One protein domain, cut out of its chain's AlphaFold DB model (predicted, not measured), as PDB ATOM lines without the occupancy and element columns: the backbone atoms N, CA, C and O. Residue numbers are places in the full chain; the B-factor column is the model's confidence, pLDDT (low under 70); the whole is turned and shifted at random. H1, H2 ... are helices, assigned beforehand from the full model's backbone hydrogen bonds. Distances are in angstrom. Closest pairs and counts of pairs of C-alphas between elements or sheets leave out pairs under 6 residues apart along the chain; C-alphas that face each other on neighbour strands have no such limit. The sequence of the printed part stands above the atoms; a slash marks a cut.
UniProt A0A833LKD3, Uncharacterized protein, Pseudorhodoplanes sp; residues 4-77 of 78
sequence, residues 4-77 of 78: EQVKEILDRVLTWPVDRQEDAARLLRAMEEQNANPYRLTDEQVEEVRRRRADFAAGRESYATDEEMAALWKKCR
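AT A GLANCE: This is residues 4 to 77 of the 78 residues of an uncharacterized protein of Pseudorhodoplanes sp (UniProt A0A833LKD3). The printed part is an open zigzag of four helices strung one after another, with no shared core: H1 and H2 form a loose V at one end, H3 follows as a separate limb, and H4 lies at the other end. No helix touches another, though H1 and H2 are near each other. The 74 residues printed hold four named helices, H1, H2, H3 and H4 in chain order, and no named strand; the class is all helix. The whole is extended, with a radius of gyration of the C-alphas of 21.3 A and spans of 58 by 28 by 27 A.

HOW THE PARTS SIT: H1, residues 4 to 13, and H2, residues 18 to 36, are close but not clearly touching. Their closest C-alphas, those of Val 13 and Gln 21, are 6.3 A apart. Their lines stand at a steep tilt of 41 degrees, and they run opposite ways. H3, residues 43 to 57, is apart from both H1 and H2. H4, residues 66 to 76, is apart from H1, H2 and H3. In H1, H2, H3 and H4 every O i to N i+4 pair is within hydrogen-bond range.

IN THESE COORDINATES: H1 begins at C-alpha 4, at (261.536, 208.837, 145.236). H2, the longest helix with 19 residues, measures 26.8 A from C-alpha 18, at (277.731, 225.880, 145.992), to C-alpha 36. H3 measures 21.0 A from first to last C-alpha. H4 measures 15.1 A and ends at C-alpha 76, at (242.814, 257.333, 168.903).

THE WHOLE: The two C-alphas farthest apart, those of Thr 15 and Lys 75, are 59.9 A apart. The link from H1 to H2 is tight, and those from H2 to H3 and from H3 to H4 are short. Residues 26 to 40, of which 26 to 36 belong to H2, are among those that stand free. The printed part has no cut. Its mean pLDDT is 96.0, and no printed residue is under 70.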
ATOM      1  N   GLU A   4     260.480 209.185 146.174       94.44
ATOM      2  CA  GLU A   4     261.536 208.837 145.236       94.44
ATOM      3  C   GLU A   4     261.810 209.998 144.274       94.44
ATOM      4  O   GLU A   4     262.958 210.394 144.106       94.44
ATOM      5  N   GLN A   5     260.758 210.645 143.764       94.75
ATOM      6  CA  GLN A   5     260.892 211.823 142.900       94.75
ATOM      7  C   GLN A   5     261.533 213.003 143.642       94.75
ATOM      8  O   GLN A   5     262.301 213.766 143.061       94.75
ATOM      9  N   VAL A   6     261.230 213.164 144.936       94.19
ATOM     10  CA  VAL A   6     261.850 214.210 145.764       94.19
ATOM     11  C   VAL A   6     263.340 213.926 145.947       94.19
ATOM     12  O   VAL A   6     264.151 214.837 145.805       94.19
ATOM     13  N   LYS A   7     263.717 212.667 146.197       95.94
ATOM     14  CA  LYS A   7     265.128 212.273 146.325       95.94
ATOM     15  C   LYS A   7     265.920 212.523 145.043       95.94
ATOM     16  O   LYS A   7     266.968 213.145 145.119       95.94
ATOM     17  N   GLU A   8     265.390 212.154 143.880       97.06
ATOM     18  CA  GLU A   8     266.044 212.420 142.588       97.06
ATOM     19  C   GLU A   8     266.275 213.918 142.331       97.06
ATOM     20  O   GLU A   8     267.247 214.321 141.688       97.06
ATOM     21  N   ILE A   9     265.373 214.781 142.810       96.06
ATOM     22  CA  ILE A   9     265.572 216.231 142.747       96.06
ATOM     23  C   ILE A   9     266.722 216.644 143.667       96.06
ATOM     24  O   ILE A   9     267.609 217.362 143.214       96.06
ATOM     25  N   LEU A  10     266.734 216.181 144.920       96.69
ATOM     26  CA  LEU A  10     267.797 216.508 145.875       96.69
ATOM     27  C   LEU A  10     269.168 216.012 145.399       96.69
ATOM     28  O   LEU A  10     270.136 216.762 145.478       96.69
ATOM     29  N   ASP A  11     269.240 214.821 144.806       97.88
ATOM     30  CA  ASP A  11     270.479 214.282 144.237       97.88
ATOM     31  C   ASP A  11     271.024 215.180 143.113       97.88
ATOM     32  O   ASP A  11     272.230 215.399 143.018       97.88
ATOM     33  N   ARG A  12     270.147 215.778 142.295       97.81
ATOM     34  CA  ARG A  12     270.552 216.781 141.295       97.81
ATOM     35  C   ARG A  12     270.947 218.115 141.917       97.81
ATOM     36  O   ARG A  12     271.843 218.763 141.395       97.81
ATOM     37  N   VAL A  13     270.305 218.538 143.006       98.06
ATOM     38  CA  VAL A  13     270.698 219.765 143.723       98.06
ATOM     39  C   VAL A  13     272.133 219.647 144.236       98.06
ATOM     40  O   VAL A  13     272.889 220.606 144.136       98.06
ATOM     41  N   LEU A  14     272.553 218.463 144.693       97.56
ATOM     42  CA  LEU A  14     273.922 218.225 145.167       97.56
ATOM     43  C   LEU A  14     274.999 218.384 144.080       97.56
ATOM     44  O   LEU A  14     276.176 218.523 144.413       97.56
ATOM     45  N   THR A  15     274.629 218.385 142.795       98.06
ATOM     46  CA  THR A  15     275.571 218.616 141.686       98.06
ATOM     47  C   THR A  15     275.646 220.081 141.253       98.06
ATOM     48  O   THR A  15     276.446 220.423 140.382       98.06
ATOM     49  N   TRP A  16     274.832 220.963 141.839       98.31
ATOM     50  CA  TRP A  16     274.837 222.387 141.515       98.31
ATOM     51  C   TRP A  16     276.075 223.106 142.067       98.31
ATOM     52  O   TRP A  16     276.712 222.620 143.002       98.31
ATOM     53  N   PRO A  17     276.395 224.303 141.548       98.62
ATOM     54  CA  PRO A  17     277.311 225.230 142.206       98.62
ATOM     55  C   PRO A  17     276.922 225.513 143.668       98.62
ATOM     56  O   PRO A  17     275.740 225.507 144.016       98.62
ATOM     57  N   VAL A  18     277.917 225.752 144.530       98.19
ATOM     58  CA  VAL A  18     277.731 225.880 145.992       98.19
ATOM     59  C   VAL A  18     276.735 226.980 146.364       98.19
ATOM     60  O   VAL A  18     275.856 226.751 147.188       98.19
ATOM     61  N   ASP A  19     276.805 228.139 145.715       97.94
ATOM     62  CA  ASP A  19     275.873 229.258 145.902       97.94
ATOM     63  C   ASP A  19     274.411 228.844 145.659       97.94
ATOM     64  O   ASP A  19     273.506 229.195 146.422       97.94
ATOM     65  N   ARG A  20     274.178 228.010 144.643       98.12
ATOM     66  CA  ARG A  20     272.852 227.470 144.319       98.12
ATOM     67  C   ARG A  20     272.407 226.373 145.282       98.12
ATOM     68  O   ARG A  20     271.208 226.240 145.530       98.12
ATOM     69  N   GLN A  21     273.335 225.605 145.849       98.19
ATOM     70  CA  GLN A  21     273.015 224.667 146.929       98.19
ATOM     71  C   GLN A  21     272.598 225.410 148.201       98.19
ATOM     72  O   GLN A  21     271.637 225.016 148.863       98.19
ATOM     73  N   GLU A  22     273.266 226.520 148.520       98.25
ATOM     74  CA  GLU A  22     272.890 227.371 149.648       98.25
ATOM     75  C   GLU A  22     271.505 228.000 149.463       98.25
ATOM     76  O   GLU A  22     270.718 228.013 150.412       98.25
ATOM     77  N   ASP A  23     271.176 228.478 148.256       98.00
ATOM     78  CA  ASP A  23     269.822 228.934 147.911       98.00
ATOM     79  C   ASP A  23     268.777 227.846 148.186       98.00
ATOM     80  O   ASP A  23     267.756 228.104 148.832       98.00
ATOM     81  N   ALA A  24     269.033 226.619 147.724       97.62
ATOM     82  CA  ALA A  24     268.131 225.492 147.930       97.62
ATOM     83  C   ALA A  24     267.964 225.171 149.423       97.62
ATOM     84  O   ALA A  24     266.841 225.007 149.900       97.62
ATOM     85  N   ALA A  25     269.060 225.159 150.185       97.62
ATOM     86  CA  ALA A  25     269.027 224.940 151.628       97.62
ATOM     87  C   ALA A  25     268.263 226.051 152.370       97.62
ATOM     88  O   ALA A  25     267.530 225.769 153.318       97.62
ATOM     89  N   ARG A  26     268.404 227.318 151.951       98.19
ATOM     90  CA  ARG A  26     267.624 228.443 152.498       98.19
ATOM     91  C   ARG A  26     266.126 228.250 152.266       98.19
ATOM     92  O   ARG A  26     265.355 228.385 153.210       98.19
ATOM     93  N   LEU A  27     265.724 227.899 151.044       97.12
ATOM     94  CA  LEU A  27     264.317 227.670 150.706       97.12
ATOM     95  C   LEU A  27     263.713 226.504 151.492       97.12
ATOM     96  O   LEU A  27     262.632 226.652 152.056       97.12
ATOM     97  N   LEU A  28     264.413 225.369 151.571       96.94
ATOM     98  CA  LEU A  28     263.926 224.196 152.302       96.94
ATOM     99  C   LEU A  28     263.767 224.485 153.799       96.94
ATOM    100  O   LEU A  28     262.722 224.166 154.361       96.94
ATOM    101  N   ARG A  29     264.731 225.178 154.423       97.25
ATOM    102  CA  ARG A  29     264.601 225.605 155.827       97.25
ATOM    103  C   ARG A  29     263.417 226.542 156.045       97.25
ATOM    104  O   ARG A  29     262.660 226.346 156.985       97.25
ATOM    105  N   ALA A  30     263.199 227.506 155.150       96.44
ATOM    106  CA  ALA A  30     262.044 228.398 155.252       96.44
ATOM    107  C   ALA A  30     260.709 227.633 155.153       96.44
ATOM    108  O   ALA A  30     259.749 227.966 155.845       96.44
ATOM    109  N   MET A  31     260.637 226.587 154.322       94.12
ATOM    110  CA  MET A  31     259.459 225.715 154.250       94.12
ATOM    111  C   MET A  31     259.256 224.911 155.540       94.12
ATOM    112  O   MET A  31     258.123 224.764 155.999       94.12
ATOM    113  N   GLU A  32     260.333 224.396 156.134       95.00
ATOM    114  CA  GLU A  32     260.287 223.692 157.421       95.00
ATOM    115  C   GLU A  32     259.801 224.613 158.547       95.00
ATOM    116  O   GLU A  32     258.895 224.242 159.292       95.00
ATOM    117  N   GLU A  33     260.330 225.836 158.621       94.62
ATOM    118  CA  GLU A  33     259.904 226.861 159.579       94.62
ATOM    119  C   GLU A  33     258.421 227.218 159.415       94.62
ATOM    120  O   GLU A  33     257.690 227.296 160.403       94.62
ATOM    121  N   GLN A  34     257.946 227.386 158.177       90.44
ATOM    122  CA  GLN A  34     256.529 227.641 157.903       90.44
ATOM    123  C   GLN A  34     255.636 226.474 158.334       90.44
ATOM    124  O   GLN A  34     254.581 226.703 158.920       90.44
ATOM    125  N   ASN A  35     256.057 225.230 158.090       89.38
ATOM    126  CA  ASN A  35     255.304 224.044 158.501       89.38
ATOM    127  C   ASN A  35     255.267 223.864 160.023       89.38
ATOM    128  O   ASN A  35     254.281 223.354 160.555       89.38
ATOM    129  N   ALA A  36     256.331 224.265 160.719       92.38
ATOM    130  CA  ALA A  36     256.407 224.228 162.175       92.38
ATOM    131  C   ALA A  36     255.675 225.403 162.848       92.38
ATOM    132  O   ALA A  36     255.457 225.369 164.061       92.38
ATOM    133  N   ASN A  37     255.299 226.441 162.094       89.81
ATOM    134  CA  ASN A  37     254.667 227.631 162.647       89.81
ATOM    135  C   ASN A  37     253.250 227.308 163.167       89.81
ATOM    136  O   ASN A  37     252.387 226.893 162.388       89.81
ATOM    137  N   PRO A  38     252.965 227.527 164.466       89.62
ATOM    138  CA  PRO A  38     251.630 227.295 165.016       89.62
ATOM    139  C   PRO A  38     250.582 228.277 164.465       89.62
ATOM    140  O   PRO A  38     249.387 227.983 164.497       89.62
ATOM    141  N   TYR A  39     251.010 229.432 163.954       89.38
ATOM    142  CA  TYR A  39     250.135 230.441 163.376       89.38
ATOM    143  C   TYR A  39     249.968 230.208 161.876       89.38
ATOM    144  O   TYR A  39     250.816 230.579 161.065       89.38
ATOM    145  N   ARG A  40     248.827 229.627 161.503       89.56
ATOM    146  CA  ARG A  40     248.397 229.450 160.114       89.56
ATOM    147  C   ARG A  40     246.966 229.931 159.945       89.56
ATOM    148  O   ARG A  40     246.151 229.780 160.855       89.56
ATOM    149  N   LEU A  41     246.672 230.490 158.777       92.75
ATOM    150  CA  LEU A  41     245.298 230.810 158.410       92.75
ATOM    151  C   LEU A  41     244.513 229.509 158.218       92.75
ATOM    152  O   LEU A  41     245.037 228.538 157.668       92.75
ATOM    153  N   THR A  42     243.263 229.493 158.666       94.31
ATOM    154  CA  THR A  42     242.311 228.446 158.287       94.31
ATOM    155  C   THR A  42     241.952 228.579 156.810       94.31
ATOM    156  O   THR A  42     242.111 229.651 156.228       94.31
ATOM    157  N   ASP A  43     241.415 227.521 156.205       95.62
ATOM    158  CA  ASP A  43     240.999 227.563 154.798       95.62
ATOM    159  C   ASP A  43     240.005 228.706 154.530       95.62
ATOM    160  O   ASP A  43     240.161 229.446 153.563       95.62
ATOM    161  N   GLU A  44     239.053 228.932 155.439       97.50
ATOM    162  CA  GLU A  44     238.107 230.054 155.366       97.50
ATOM    163  C   GLU A  44     238.812 231.419 155.416       97.50
ATOM    164  O   GLU A  44     238.509 232.315 154.629       97.50
ATOM    165  N   GLN A  45     239.798 231.582 156.302       97.19
ATOM    166  CA  GLN A  45     240.578 232.818 156.377       97.19
ATOM    167  C   GLN A  45     241.422 233.033 155.115       97.19
ATOM    168  O   GLN A  45     241.580 234.169 154.666       97.19
ATOM    169  N   VAL A  46     241.955 231.960 154.524       97.19
ATOM    170  CA  VAL A  46     242.678 232.037 153.252       97.19
ATOM    171  C   VAL A  46     241.736 232.466 152.125       97.19
ATOM    172  O   VAL A  46     242.107 233.340 151.339       97.19
ATOM    173  N   GLU A  47     240.527 231.907 152.052       98.00
ATOM    174  CA  GLU A  47     239.518 232.328 151.073       98.00
ATOM    175  C   GLU A  47     239.130 233.797 151.248       98.00
ATOM    176  O   GLU A  47     239.073 234.540 150.269       98.00
ATOM    177  N   GLU A  48     238.968 234.265 152.485       97.81
ATOM    178  CA  GLU A  48     238.665 235.671 152.740       97.81
ATOM    179  C   GLU A  48     239.804 236.602 152.288       97.81
ATOM    180  O   GLU A  48     239.564 237.649 151.679       97.81
ATOM    181  N   VAL A  49     241.063 236.213 152.516       97.12
ATOM    182  CA  VAL A  49     242.224 236.954 151.996       97.12
ATOM    183  C   VAL A  49     242.227 236.958 150.464       97.12
ATOM    184  O   VAL A  49     242.481 238.002 149.857       97.12
ATOM    185  N   ARG A  50     241.933 235.822 149.818       97.94
ATOM    186  CA  ARG A  50     241.842 235.724 148.350       97.94
ATOM    187  C   ARG A  50     240.749 236.638 147.801       97.94
ATOM    188  O   ARG A  50     241.022 237.389 146.862       97.94
ATOM    189  N   ARG A  51     239.560 236.627 148.412       97.75
ATOM    190  CA  ARG A  51     238.421 237.474 148.037       97.75
ATOM    191  C   ARG A  51     238.786 238.954 148.106       97.75
ATOM    192  O   ARG A  51     238.697 239.637 147.089       97.75
ATOM    193  N   ARG A  52     239.297 239.425 149.252       96.75
ATOM    194  CA  ARG A  52     239.706 240.831 149.412       96.75
ATOM    195  C   ARG A  52     240.759 241.240 148.391       96.75
ATOM    196  O   ARG A  52     240.614 242.264 147.738       96.75
ATOM    197  N   ARG A  53     241.794 240.422 148.169       97.12
ATOM    198  CA  ARG A  53     242.814 240.725 147.146       97.12
ATOM    199  C   ARG A  53     242.210 240.892 145.750       97.12
ATOM    200  O   ARG A  53     242.656 241.765 145.010       97.12
ATOM    201  N   ALA A  54     241.213 240.082 145.395       97.69
ATOM    202  CA  ALA A  54     240.500 240.217 144.129       97.69
ATOM    203  C   ALA A  54     239.641 241.493 144.074       97.69
ATOM    204  O   ALA A  54     239.581 242.133 143.026       97.69
ATOM    205  N   ASP A  55     239.010 241.884 145.184       97.94
ATOM    206  CA  ASP A  55     238.241 243.130 145.287       97.94
ATOM    207  C   ASP A  55     239.135 244.369 145.124       97.94
ATOM    208  O   ASP A  55     238.808 245.252 144.332       97.94
ATOM    209  N   PHE A  56     240.312 244.386 145.758       96.50
ATOM    210  CA  PHE A  56     241.332 245.422 145.561       96.50
ATOM    211  C   PHE A  56     241.836 245.481 144.117       96.50
ATOM    212  O   PHE A  56     241.884 246.551 143.515       96.50
ATOM    213  N   ALA A  57     242.183 244.331 143.528       95.81
ATOM    214  CA  ALA A  57     242.660 244.274 142.145       95.81
ATOM    215  C   ALA A  57     241.602 244.760 141.138       95.81
ATOM    216  O   ALA A  57     241.945 245.314 140.097       95.81
ATOM    217  N   ALA A  58     240.320 244.572 141.456       97.38
ATOM    218  CA  ALA A  58     239.200 245.045 140.654       97.38
ATOM    219  C   ALA A  58     238.753 246.482 140.989       97.38
ATOM    220  O   ALA A  58     237.765 246.945 140.421       97.38
ATOM    221  N   GLY A  59     239.425 247.169 141.921       96.38
ATOM    222  CA  GLY A  59     239.073 248.525 142.352       96.38
ATOM    223  C   GLY A  59     237.748 248.629 143.116       96.38
ATOM    224  O   GLY A  59     237.180 249.714 143.200       96.38
ATOM    225  N   ARG A  60     237.230 247.513 143.648       96.62
ATOM    226  CA  ARG A  60     236.025 247.485 144.498       96.62
ATOM    227  C   ARG A  60     236.318 247.869 145.946       96.62
ATOM    228  O   ARG A  60     235.418 248.310 146.650       96.62
ATOM    229  N   GLU A  61     237.565 247.695 146.372       95.00
ATOM    230  CA  GLU A  61     238.085 248.138 147.664       95.00
ATOM    231  C   GLU A  61     239.297 249.054 147.439       95.00
ATOM    232  O   GLU A  61     240.011 248.933 146.440       95.00
ATOM    233  N   SER A  62     239.530 249.974 148.373       94.00
ATOM    234  CA  SER A  62     240.678 250.880 148.380       94.00
ATOM    235  C   SER A  62     241.319 250.905 149.760       94.00
ATOM    236  O   SER A  62     240.663 250.671 150.777       94.00
ATOM    237  N   TYR A  63     242.620 251.186 149.805       92.75
ATOM    238  CA  TYR A  63     243.295 251.430 151.072       92.75
ATOM    239  C   TYR A  63     242.869 252.795 151.602       92.75
ATOM    240  O   TYR A  63     242.540 253.687 150.819       92.75
ATOM    241  N   ALA A  64     242.884 252.946 152.925       94.56
ATOM    242  CA  ALA A  64     242.725 254.254 153.533       94.56
ATOM    243  C   ALA A  64     243.843 255.181 153.039       94.56
ATOM    244  O   ALA A  64     245.003 254.774 152.932       94.56
ATOM    245  N   THR A  65     243.479 256.416 152.736       96.38
ATOM    246  CA  THR A  65     244.422 257.479 152.404       96.38
ATOM    247  C   THR A  65     245.195 257.923 153.643       96.38
ATOM    248  O   THR A  65     244.772 257.703 154.783       96.38
ATOM    249  N   ASP A  66     246.314 258.613 153.430       97.19
ATOM    250  CA  ASP A  66     247.105 259.178 154.526       97.19
ATOM    251  C   ASP A  66     246.288 260.167 155.375       97.19
ATOM    252  O   ASP A  66     246.437 260.203 156.595       97.19
ATOM    253  N   GLU A  67     245.385 260.934 154.754       97.56
ATOM    254  CA  GLU A  67     244.499 261.866 155.460       97.56
ATOM    255  C   GLU A  67     243.491 261.125 156.351       97.56
ATOM    256  O   GLU A  67     243.315 261.479 157.522       97.56
ATOM    257  N   GLU A  68     242.876 260.055 155.841       97.31
ATOM    258  CA  GLU A  68     241.956 259.214 156.614       97.31
ATOM    259  C   GLU A  68     242.669 258.522 157.784       97.31
ATOM    260  O   GLU A  68     242.143 258.488 158.902       97.31
ATOM    261  N   MET A  69     243.891 258.025 157.565       97.62
ATOM    262  CA  MET A  69     244.705 257.418 158.620       97.62
ATOM    263  C   MET A  69     245.146 258.444 159.670       97.62
ATOM    264  O   MET A  69     245.046 258.171 160.869       97.62
ATOM    265  N   ALA A  70     245.545 259.649 159.259       96.50
ATOM    266  CA  ALA A  70     245.881 260.738 160.174       96.50
ATOM    267  C   ALA A  70     244.680 261.154 161.039       96.50
ATOM    268  O   ALA A  70     244.814 261.356 162.253       96.50
ATOM    269  N   ALA A  71     243.485 261.233 160.447       97.25
ATOM    270  CA  ALA A  71     242.256 261.503 161.183       97.25
ATOM    271  C   ALA A  71     241.939 260.388 162.199       97.25
ATOM    272  O   ALA A  71     241.556 260.681 163.338       97.25
ATOM    273  N   LEU A  72     242.143 259.120 161.816       96.56
ATOM    274  CA  LEU A  72     241.971 257.969 162.703       96.56
ATOM    275  C   LEU A  72     242.933 258.025 163.899       96.56
ATOM    276  O   LEU A  72     242.481 257.914 165.040       96.56
ATOM    277  N   TRP A  73     244.229 258.245 163.673       96.75
ATOM    278  CA  TRP A  73     245.220 258.307 164.755       96.75
ATOM    279  C   TRP A  73     244.938 259.440 165.739       96.75
ATOM    280  O   TRP A  73     244.881 259.202 166.948       96.75
ATOM    281  N   LYS A  74     244.595 260.634 165.236       96.56
ATOM    282  CA  LYS A  74     244.176 261.764 166.077       96.56
ATOM    283  C   LYS A  74     242.981 261.406 166.965       96.56
ATOM    284  O   LYS A  74     242.954 261.778 168.140       96.56
ATOM    285  N   LYS A  75     241.998 260.668 166.436       96.50
ATOM    286  CA  LYS A  75     240.846 260.179 167.213       96.50
ATOM    287  C   LYS A  75     241.266 259.164 168.283       96.50
ATOM    288  O   LYS A  75     240.715 259.183 169.383       96.50
ATOM    289  N   CYS A  76     242.243 258.315 167.980       95.94
ATOM    290  CA  CYS A  76     242.814 257.333 168.903       95.94
ATOM    291  C   CYS A  76     243.806 257.924 169.921       95.94
ATOM    292  O   CYS A  76     244.177 257.215 170.853       95.94
ATOM    293  N   ARG A  77     244.179 259.208 169.796       93.12
ATOM    294  CA  ARG A  77     245.197 259.890 170.622       93.12
ATOM    295  C   ARG A  77     246.595 259.260 170.503       93.12
ATOM    296  O   ARG A  77     247.326 259.219 171.492       93.12
TER     297      ARG A  77